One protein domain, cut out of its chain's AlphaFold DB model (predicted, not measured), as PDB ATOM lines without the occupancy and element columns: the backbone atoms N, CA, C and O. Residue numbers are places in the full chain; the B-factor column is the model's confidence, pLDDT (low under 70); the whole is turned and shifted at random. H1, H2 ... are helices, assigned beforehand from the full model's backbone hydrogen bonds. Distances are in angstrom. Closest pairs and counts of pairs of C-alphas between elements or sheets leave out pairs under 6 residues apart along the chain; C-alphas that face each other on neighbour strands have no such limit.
ATOM      1  N   HIS A  56     -37.957  45.164  23.586       93.19
ATOM      2  CA  HIS A  56     -37.373  44.298  22.563       93.19
ATOM      3  C   HIS A  56     -37.199  45.063  21.256       93.19
ATOM      4  O   HIS A  56     -36.143  44.951  20.640       93.19
ATOM      5  N   GLU A  57     -38.170  45.900  20.896       91.50
ATOM      6  CA  GLU A  57     -38.047  46.822  19.764       91.50
ATOM      7  C   GLU A  57     -36.927  47.842  19.990       91.50
ATOM      8  O   GLU A  57     -36.115  48.056  19.097       91.50
ATOM      9  N   ALA A  58     -36.780  48.381  21.205       91.50
ATOM     10  CA  ALA A  58     -35.651  49.243  21.553       91.50
ATOM     11  C   ALA A  58     -34.297  48.526  21.403       91.50
ATOM     12  O   ALA A  58     -33.334  49.106  20.905       91.50
ATOM     13  N   LYS A  59     -34.212  47.243  21.785       93.25
ATOM     14  CA  LYS A  59     -33.001  46.431  21.565       93.25
ATOM     15  C   LYS A  59     -32.731  46.192  20.083       93.25
ATOM     16  O   LYS A  59     -31.576  46.259  19.678       93.25
ATOM     17  N   ALA A  60     -33.767  45.904  19.298       92.88
ATOM     18  CA  ALA A  60     -33.650  45.724  17.855       92.88
ATOM     19  C   ALA A  60     -33.178  47.017  17.177       92.88
ATOM     20  O   ALA A  60     -32.248  46.984  16.377       92.88
ATOM     21  N   TYR A  61     -33.745  48.156  17.579       93.75
ATOM     22  CA  TYR A  61     -33.334  49.479  17.124       93.75
ATOM     23  C   TYR A  61     -31.844  49.730  17.395       93.75
ATOM     24  O   TYR A  61     -31.081  50.035  16.480       93.75
ATOM     25  N   VAL A  62     -31.402  49.543  18.645       92.38
ATOM     26  CA  VAL A  62     -29.996  49.747  19.033       92.38
ATOM     27  C   VAL A  62     -29.058  48.806  18.279       92.38
ATOM     28  O   VAL A  62     -27.984  49.236  17.873       92.38
ATOM     29  N   LEU A  63     -29.453  47.546  18.064       91.31
ATOM     30  CA  LEU A  63     -28.677  46.585  17.273       91.31
ATOM     31  C   LEU A  63     -28.450  47.081  15.843       91.31
ATOM     32  O   LEU A  63     -27.313  47.101  15.387       91.31
ATOM     33  N   LEU A  64     -29.509  47.513  15.158       91.69
ATOM     34  CA  LEU A  64     -29.415  47.974  13.771       91.69
ATOM     35  C   LEU A  64     -28.615  49.280  13.645       91.69
ATOM     36  O   LEU A  64     -27.817  49.424  12.723       91.69
ATOM     37  N   VAL A  65     -28.748  50.203  14.599       91.88
ATOM     38  CA  VAL A  65     -27.906  51.413  14.640       91.88
ATOM     39  C   VAL A  65     -26.442  51.071  14.921       91.88
ATOM     40  O   VAL A  65     -25.551  51.672  14.326       91.88
ATOM     41  N   ALA A  66     -26.166  50.097  15.793       89.44
ATOM     42  CA  ALA A  66     -24.802  49.651  16.077       89.44
ATOM     43  C   ALA A  66     -24.122  48.997  14.861       89.44
ATOM     44  O   ALA A  66     -22.899  49.039  14.763       89.44
ATOM     45  N   LEU A  67     -24.906  48.447  13.928       87.06
ATOM     46  CA  LEU A  67     -24.433  47.965  12.624       87.06
ATOM     47  C   LEU A  67     -24.190  49.098  11.609       87.06
ATOM     48  O   LEU A  67     -23.727  48.839  10.505       87.06
ATOM     49  N   GLY A  68     -24.459  50.355  11.977       86.31
ATOM     50  CA  GLY A  68     -24.186  51.534  11.153       86.31
ATOM     51  C   GLY A  68     -25.376  52.038  10.333       86.31
ATOM     52  O   GLY A  68     -25.226  52.999   9.579       86.31
ATOM     53  N   HIS A  69     -26.568  51.451  10.479       89.62
ATOM     54  CA  HIS A  69     -27.745  51.901   9.734       89.62
ATOM     55  C   HIS A  69     -28.310  53.220  10.289       89.62
ATOM     56  O   HIS A  69     -28.394  53.441  11.500       89.62
ATOM     57  N   ARG A  70     -28.741  54.111   9.385       86.50
ATOM     58  CA  ARG A  70     -29.345  55.408   9.737       86.50
ATOM     59  C   ARG A  70     -30.697  55.206  10.422       86.50
ATOM     60  O   ARG A  70     -31.477  54.363   9.993       86.50
ATOM     61  N   GLY A  71     -31.023  56.049  11.406       87.06
ATOM     62  CA  GLY A  71     -32.262  55.927  12.191       87.06
ATOM     63  C   GLY A  71     -33.537  55.807  11.348       87.06
ATOM     64  O   GLY A  71     -34.317  54.895  11.573       87.06
ATOM     65  N   ALA A  72     -33.679  56.621  10.295       87.69
ATOM     66  CA  ALA A  72     -34.831  56.551   9.388       87.69
ATOM     67  C   ALA A  72     -34.994  55.177   8.703       87.69
ATOM     68  O   ALA A  72     -36.107  54.685   8.551       87.69
ATOM     69  N   VAL A  73     -33.880  54.539   8.327       89.50
ATOM     70  CA  VAL A  73     -33.880  53.198   7.722       89.50
ATOM     71  C   VAL A  73     -34.249  52.154   8.769       89.50
ATOM     72  O   VAL A  73     -35.073  51.285   8.507       89.50
ATOM     73  N   VAL A  74     -33.692  52.268   9.978       92.50
ATOM     74  CA  VAL A  74     -34.020  51.380  11.101       92.50
ATOM     75  C   VAL A  74     -35.507  51.460  11.445       92.50
ATOM     76  O   VAL A  74     -36.161  50.427  11.566       92.50
ATOM     77  N   ASP A  75     -36.061  52.666  11.545       91.88
ATOM     78  CA  ASP A  75     -37.479  52.886  11.831       91.88
ATOM     79  C   ASP A  75     -38.380  52.250  10.767       91.88
ATOM     80  O   ASP A  75     -39.361  51.582  11.110       91.88
ATOM     81  N   ALA A  76     -38.019  52.400   9.491       91.62
ATOM     82  CA  ALA A  76     -38.745  51.819   8.370       91.62
ATOM     83  C   ALA A  76     -38.622  50.283   8.313       91.62
ATOM     84  O   ALA A  76     -39.624  49.602   8.105       91.62
ATOM     85  N   VAL A  77     -37.448  49.709   8.608       93.56
ATOM     86  CA  VAL A  77     -37.273  48.250   8.755       93.56
ATOM     87  C   VAL A  77     -38.154  47.717   9.886       93.56
ATOM     88  O   VAL A  77     -38.890  46.745   9.708       93.56
ATOM     89  N   LEU A  78     -38.135  48.369  11.052       93.19
ATOM     90  CA  LEU A  78     -38.990  47.987  12.175       93.19
ATOM     91  C   LEU A  78     -40.476  48.157  11.836       93.19
ATOM     92  O   LEU A  78     -41.295  47.377  12.316       93.19
ATOM     93  N   ALA A  79     -40.855  49.166  11.046       91.50
ATOM     94  CA  ALA A  79     -42.226  49.339  10.563       91.50
ATOM     95  C   ALA A  79     -42.645  48.190   9.631       91.50
ATOM     96  O   ALA A  79     -43.665  47.556   9.883       91.50
ATOM     97  N   ALA A  80     -41.808  47.819   8.658       90.12
ATOM     98  CA  ALA A  80     -42.073  46.703   7.748       90.12
ATOM     99  C   ALA A  80     -42.239  45.355   8.483       90.12
ATOM    100  O   ALA A  80     -43.107  44.540   8.149       90.12
ATOM    101  N   LEU A  81     -41.443  45.115   9.533       92.00
ATOM    102  CA  LEU A  81     -41.587  43.926  10.381       92.00
ATOM    103  C   LEU A  81     -42.886  43.954  11.203       92.00
ATOM    104  O   LEU A  81     -43.539  42.917  11.355       92.00
ATOM    105  N   ARG A  82     -43.298  45.130  11.689       91.69
ATOM    106  CA  ARG A  82     -44.581  45.321  12.385       91.69
ATOM    107  C   ARG A  82     -45.774  45.091  11.461       91.69
ATOM    108  O   ARG A  82     -46.728  44.431  11.873       91.69
ATOM    109  N   ASP A  83     -45.697  45.524  10.207       91.50
ATOM    110  CA  ASP A  83     -46.733  45.272   9.194       91.50
ATOM    111  C   ASP A  83     -46.875  43.776   8.876       91.50
ATOM    112  O   ASP A  83     -47.970  43.273   8.612       91.50
ATOM    113  N   SER A  84     -45.783  43.023   9.035       90.31
ATOM    114  CA  SER A  84     -45.773  41.554   8.996       90.31
ATOM    115  C   SER A  84     -46.301  40.898  10.284       90.31
ATOM    116  O   SER A  84     -46.228  39.680  10.444       90.31
ATOM    117  N   ARG A  85     -46.878  41.694  11.196       91.38
ATOM    118  CA  ARG A  85     -47.432  41.311  12.507       91.38
ATOM    119  C   ARG A  85     -46.407  40.757  13.497       91.38
ATOM    120  O   ARG A  85     -46.775  40.009  14.403       91.38
ATOM    121  N   LEU A  86     -45.133  41.117  13.351       90.25
ATOM    122  CA  LEU A  86     -44.111  40.815  14.349       90.25
ATOM    123  C   LEU A  86     -44.056  41.940  15.386       90.25
ATOM    124  O   LEU A  86     -44.067  43.117  15.043       90.25
ATOM    125  N   SER A  87     -43.973  41.580  16.664       90.62
ATOM    126  CA  SER A  87     -43.866  42.543  17.767       90.62
ATOM    127  C   SER A  87     -43.094  41.946  18.940       90.62
ATOM    128  O   SER A  87     -43.047  40.719  19.090       90.62
ATOM    129  N   GLY A  88     -42.522  42.795  19.794       91.44
ATOM    130  CA  GLY A  88     -41.867  42.361  21.028       91.44
ATOM    131  C   GLY A  88     -40.724  41.365  20.790       91.44
ATOM    132  O   GLY A  88     -39.851  41.575  19.948       91.44
ATOM    133  N   GLU A  89     -40.711  40.261  21.540       92.56
ATOM    134  CA  GLU A  89     -39.637  39.259  21.470       92.56
ATOM    135  C   GLU A  89     -39.536  38.582  20.096       92.56
ATOM    136  O   GLU A  89     -38.428  38.351  19.610       92.56
ATOM    137  N   ALA A  90     -40.671  38.335  19.433       92.25
ATOM    138  CA  ALA A  90     -40.696  37.748  18.095       92.25
ATOM    139  C   ALA A  90     -40.042  38.672  17.057       92.25
ATOM    140  O   ALA A  90     -39.302  38.198  16.195       92.25
ATOM    141  N   LEU A  91     -40.254  39.989  17.173       94.38
ATOM    142  CA  LEU A  91     -39.602  40.973  16.309       94.38
ATOM    143  C   LEU A  91     -38.089  40.965  16.523       94.38
ATOM    144  O   LEU A  91     -37.333  40.872  15.560       94.38
ATOM    145  N   LEU A  92     -37.631  41.015  17.777       93.81
ATOM    146  CA  LEU A  92     -36.198  40.972  18.079       93.81
ATOM    147  C   LEU A  92     -35.550  39.664  17.599       93.81
ATOM    148  O   LEU A  92     -34.420  39.678  17.112       93.81
ATOM    149  N   GLY A  93     -36.261  38.539  17.726       93.31
ATOM    150  CA  GLY A  93     -35.841  37.248  17.184       93.31
ATOM    151  C   GLY A  93     -35.692  37.278  15.663       93.31
ATOM    152  O   GLY A  93     -34.662  36.848  15.150       93.31
ATOM    153  N   ALA A  94     -36.670  37.848  14.954       93.44
ATOM    154  CA  ALA A  94     -36.614  38.013  13.505       93.44
ATOM    155  C   ALA A  94     -35.453  38.916  13.068       93.44
ATOM    156  O   ALA A  94     -34.701  38.537  12.179       93.44
ATOM    157  N   VAL A  95     -35.244  40.057  13.736       94.44
ATOM    158  CA  VAL A  95     -34.115  40.961  13.448       94.44
ATOM    159  C   VAL A  95     -32.778  40.247  13.632       94.44
ATOM    160  O   VAL A  95     -31.918  40.340  12.768       94.44
ATOM    161  N   ARG A  96     -32.600  39.476  14.709       93.50
ATOM    162  CA  ARG A  96     -31.384  38.666  14.902       93.50
ATOM    163  C   ARG A  96     -31.213  37.593  13.831       93.50
ATOM    164  O   ARG A  96     -30.090  37.347  13.412       93.50
ATOM    165  N   GLY A  97     -32.307  36.967  13.404       93.12
ATOM    166  CA  GLY A  97     -32.295  36.013  12.297       93.12
ATOM    167  C   GLY A  97     -31.850  36.659  10.986       93.12
ATOM    168  O   GLY A  97     -31.005  36.097  10.302       93.12
ATOM    169  N   LEU A  98     -32.360  37.858  10.689       93.44
ATOM    170  CA  LEU A  98     -31.991  38.645   9.510       93.44
ATOM    171  C   LEU A  98     -30.532  39.106   9.554       93.44
ATOM    172  O   LEU A  98     -29.854  39.023   8.541       93.44
ATOM    173  N   ILE A  99     -30.032  39.539  10.717       92.25
ATOM    174  CA  ILE A  99     -28.609  39.885  10.903       92.25
ATOM    175  C   ILE A  99     -27.709  38.680  10.584       92.25
ATOM    176  O   ILE A  99     -26.587  38.845  10.114       92.25
ATOM    177  N   GLY A 100     -28.184  37.460  10.845       89.88
ATOM    178  CA  GLY A 100     -27.411  36.251  10.602       89.88
ATOM    179  C   GLY A 100     -26.186  36.164  11.514       89.88
ATOM    180  O   GLY A 100     -26.290  36.287  12.737       89.88
ATOM    181  N   ARG A 101     -25.023  35.886  10.917       86.38
ATOM    182  CA  ARG A 101     -23.734  35.709  11.604       86.38
ATOM    183  C   ARG A 101     -22.668  36.565  10.914       86.38
ATOM    184  O   ARG A 101     -21.877  36.036  10.121       86.38
ATOM    185  N   PRO A 102     -22.638  37.878  11.188       76.56
ATOM    186  CA  PRO A 102     -21.737  38.804  10.509       76.56
ATOM    187  C   PRO A 102     -20.263  38.449  10.735       76.56
ATOM    188  O   PRO A 102     -19.436  38.678   9.859       76.56
ATOM    189  N   GLU A 103     -19.929  37.804  11.857       78.19
ATOM    190  CA  GLU A 103     -18.566  37.367  12.176       78.19
ATOM    191  C   GLU A 103     -17.975  36.349  11.185       78.19
ATOM    192  O   GLU A 103     -16.758  36.197  11.117       78.19
ATOM    193  N   VAL A 104     -18.820  35.657  10.413       80.88
ATOM    194  CA  VAL A 104     -18.406  34.722   9.354       80.88
ATOM    195  C   VAL A 104     -18.843  35.186   7.960       80.88
ATOM    196  O   VAL A 104     -18.822  34.397   7.021       80.88
ATOM    197  N   GLY A 105     -19.263  36.450   7.819       71.31
ATOM    198  CA  GLY A 105     -19.731  37.019   6.551       71.31
ATOM    199  C   GLY A 105     -21.074  36.464   6.063       71.31
ATOM    200  O   GLY A 105     -21.381  36.566   4.879       71.31
ATOM    201  N   HIS A 106     -21.869  35.849   6.946       78.00
ATOM    202  CA  HIS A 106     -23.189  35.329   6.597       78.00
ATOM    203  C   HIS A 106     -24.281  36.339   6.960       78.00
ATOM    204  O   HIS A 106     -24.616  36.483   8.138       78.00
ATOM    205  N   ASP A 107     -24.856  36.980   5.945       82.62
ATOM    206  CA  ASP A 107     -26.077  37.778   6.075       82.62
ATOM    207  C   ASP A 107     -27.318  36.871   6.026       82.62
ATOM    208  O   ASP A 107     -27.436  35.991   5.169       82.62
ATOM    209  N   GLY A 108     -28.249  37.091   6.955       85.38
ATOM    210  CA  GLY A 108     -29.534  36.390   7.012       85.38
ATOM    211  C   GLY A 108     -30.618  37.034   6.140       85.38
ATOM    212  O   GLY A 108     -31.784  36.638   6.225       85.38
ATOM    213  N   GLY A 109     -30.259  38.025   5.322       88.44
ATOM    214  CA  GLY A 109     -31.151  38.803   4.468       88.44
ATOM    215  C   GLY A 109     -31.409  40.224   4.970       88.44
ATOM    216  O   GLY A 109     -32.303  40.887   4.432       88.44
ATOM    217  N   LEU A 110     -30.683  40.704   5.988       90.25
ATOM    218  CA  LEU A 110     -30.837  42.072   6.474       90.25
ATOM    219  C   LEU A 110     -30.415  43.079   5.405       90.25
ATOM    220  O   LEU A 110     -31.155  44.034   5.178       90.25
ATOM    221  N   ASP A 111     -29.298  42.848   4.715       85.94
ATOM    222  CA  ASP A 111     -28.785  43.770   3.690       85.94
ATOM    223  C   ASP A 111     -29.800  43.967   2.559       85.94
ATOM    224  O   ASP A 111     -30.094  45.088   2.145       85.94
ATOM    225  N   ALA A 112     -30.402  42.871   2.089       85.81
ATOM    226  CA  ALA A 112     -31.421  42.918   1.046       85.81
ATOM    227  C   ALA A 112     -32.692  43.653   1.506       85.81
ATOM    228  O   ALA A 112     -33.274  44.424   0.738       85.81
ATOM    229  N   LEU A 113     -33.122  43.438   2.756       89.94
ATOM    230  CA  LEU A 113     -34.266  44.146   3.330       89.94
ATOM    231  C   LEU A 113     -33.977  45.644   3.473       89.94
ATOM    232  O   LEU A 113     -34.804  46.462   3.077       89.94
ATOM    233  N   VAL A 114     -32.807  45.995   4.004       90.12
ATOM    234  CA  VAL A 114     -32.353  47.379   4.163       90.12
ATOM    235  C   VAL A 114     -32.318  48.080   2.810       90.12
ATOM    236  O   VAL A 114     -32.935  49.130   2.668       90.12
ATOM    237  N   ALA A 115     -31.704  47.475   1.793       85.50
ATOM    238  CA  ALA A 115     -31.630  48.064   0.460       85.50
ATOM    239  C   ALA A 115     -33.017  48.267  -0.178       85.50
ATOM    240  O   ALA A 115     -33.260  49.278  -0.838       85.50
ATOM    241  N   SER A 116     -33.952  47.338   0.043       87.62
ATOM    242  CA  SER A 116     -35.347  47.487  -0.394       87.62
ATOM    243  C   SER A 116     -36.038  48.665   0.304       87.62
ATOM    244  O   SER A 116     -36.665  49.500  -0.349       87.62
ATOM    245  N   VAL A 117     -35.878  48.778   1.627       90.62
ATOM    246  CA  VAL A 117     -36.424  49.888   2.423       90.62
ATOM    247  C   VAL A 117     -35.817  51.225   2.002       90.62
ATOM    248  O   VAL A 117     -36.531  52.219   1.891       90.62
ATOM    249  N   GLU A 118     -34.521  51.273   1.704       87.81
ATOM    250  CA  GLU A 118     -33.879  52.492   1.214       87.81
ATOM    251  C   GLU A 118     -34.419  52.932  -0.148       87.81
ATOM    252  O   GLU A 118     -34.613  54.129  -0.357       87.81
ATOM    253  N   GLN A 119     -34.733  51.995  -1.048       84.06
ATOM    254  CA  GLN A 119     -35.397  52.312  -2.316       84.06
ATOM    255  C   GLN A 119     -36.819  52.851  -2.098       84.06
ATOM    256  O   GLN A 119     -37.232  53.782  -2.790       84.06
ATOM    257  N   GLN A 120     -37.562  52.309  -1.127       87.00
ATOM    258  CA  GLN A 120     -38.890  52.820  -0.762       87.00
ATOM    259  C   GLN A 120     -38.806  54.242  -0.204       87.00
ATOM    260  O   GLN A 120     -39.489  55.135  -0.702       87.00
ATOM    261  N   LEU A 121     -37.910  54.476   0.760       86.44
ATOM    262  CA  LEU A 121     -37.676  55.802   1.330       86.44
ATOM    263  C   LEU A 121     -37.215  56.798   0.263       86.44
ATOM    264  O   LEU A 121     -37.700  57.922   0.226       86.44
ATOM    265  N   ALA A 122     -36.332  56.390  -0.652       84.38
ATOM    266  CA  ALA A 122     -35.904  57.231  -1.765       84.38
ATOM    267  C   ALA A 122     -37.079  57.647  -2.666       84.38
ATOM    268  O   ALA A 122     -37.141  58.800  -3.101       84.38
ATOM    269  N   ALA A 123     -38.019  56.736  -2.928       83.75
ATOM    270  CA  ALA A 123     -39.219  57.034  -3.701       83.75
ATOM    271  C   ALA A 123     -40.162  58.002  -2.962       83.75
ATOM    272  O   ALA A 123     -40.684  58.931  -3.579       83.75
ATOM    273  N   GLU A 124     -40.353  57.822  -1.653       85.69
ATOM    274  CA  GLU A 124     -41.191  58.687  -0.808       85.69
ATOM    275  C   GLU A 124     -40.596  60.088  -0.619       85.69
ATOM    276  O   GLU A 124     -41.314  61.087  -0.670       85.69
TER     277      GLU A 124
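What this domain is: This is residues 56 to 124 of the 263 residues of the protein "Hypothetical protein" of Diacronema lutheri (UniProt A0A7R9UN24). The longest helix, H4, lies crosswise to the other helices: it crosses H2 and makes a corner with the end of H3 at its own first residue. H1 and H3 run side by side the same way, and H2 folds back from H1 as a helical hairpin. The printed part has 69 residues with four named helices in the order H1, H2, H3, H4 and no named strand; the class is all helix. It is compact, with a radius of gyration of the C-alphas of 11.3 A and spans of 33 by 26 by 19 A.

How they stand to each other: Begin with H4, residues 110 to 124. It touches residues 73 to 77 of H2, residues 71 to 83, about perpendicular at 79 degrees; the closest C-alphas, of Val 73 and Glu 118, are 6.5 A apart. With residue 110 alone, H4 only just touches H3, residues 88 to 99, with 3 pairs of C-alphas within 8 A; the closest, of Leu 98 and Leu 110, are 4.7 A apart. H1, residues 56 to 66, touches H3 at a shallow tilt of 26 degrees, the same way, closest at the C-alphas of His 56 and Gly 88, 5.1 A. H1 and H2 touch as a hairpin, opposite ways, at a tilt of 38 degrees, only just steep; C-alphas 64 and 74 are closest, at 6.3 A. H2 and H3 are close but not clearly touching, and H1 and H4 are apart. In H1, H2, H3 and H4 every O i to N i+4 pair is within hydrogen-bond range.

Where its parts are: Find C-alpha 56 at (-37.373, 44.298, 22.563); from there H1 runs 15.1 A. H2 measures 18.2 A and H3 16.9 A. H4 runs 20.9 A from C-alpha 110 at (-30.837, 42.072, 6.474) to C-alpha 124 at (-41.191, 58.687, -0.808).

The domain as a whole: Look at Val 104 and Glu 124 for the two C-alphas farthest apart, 34.6 A. The printed part has no cut and no long link. Mean pLDDT of the printed part is 89.1, and no printed residue is under 70.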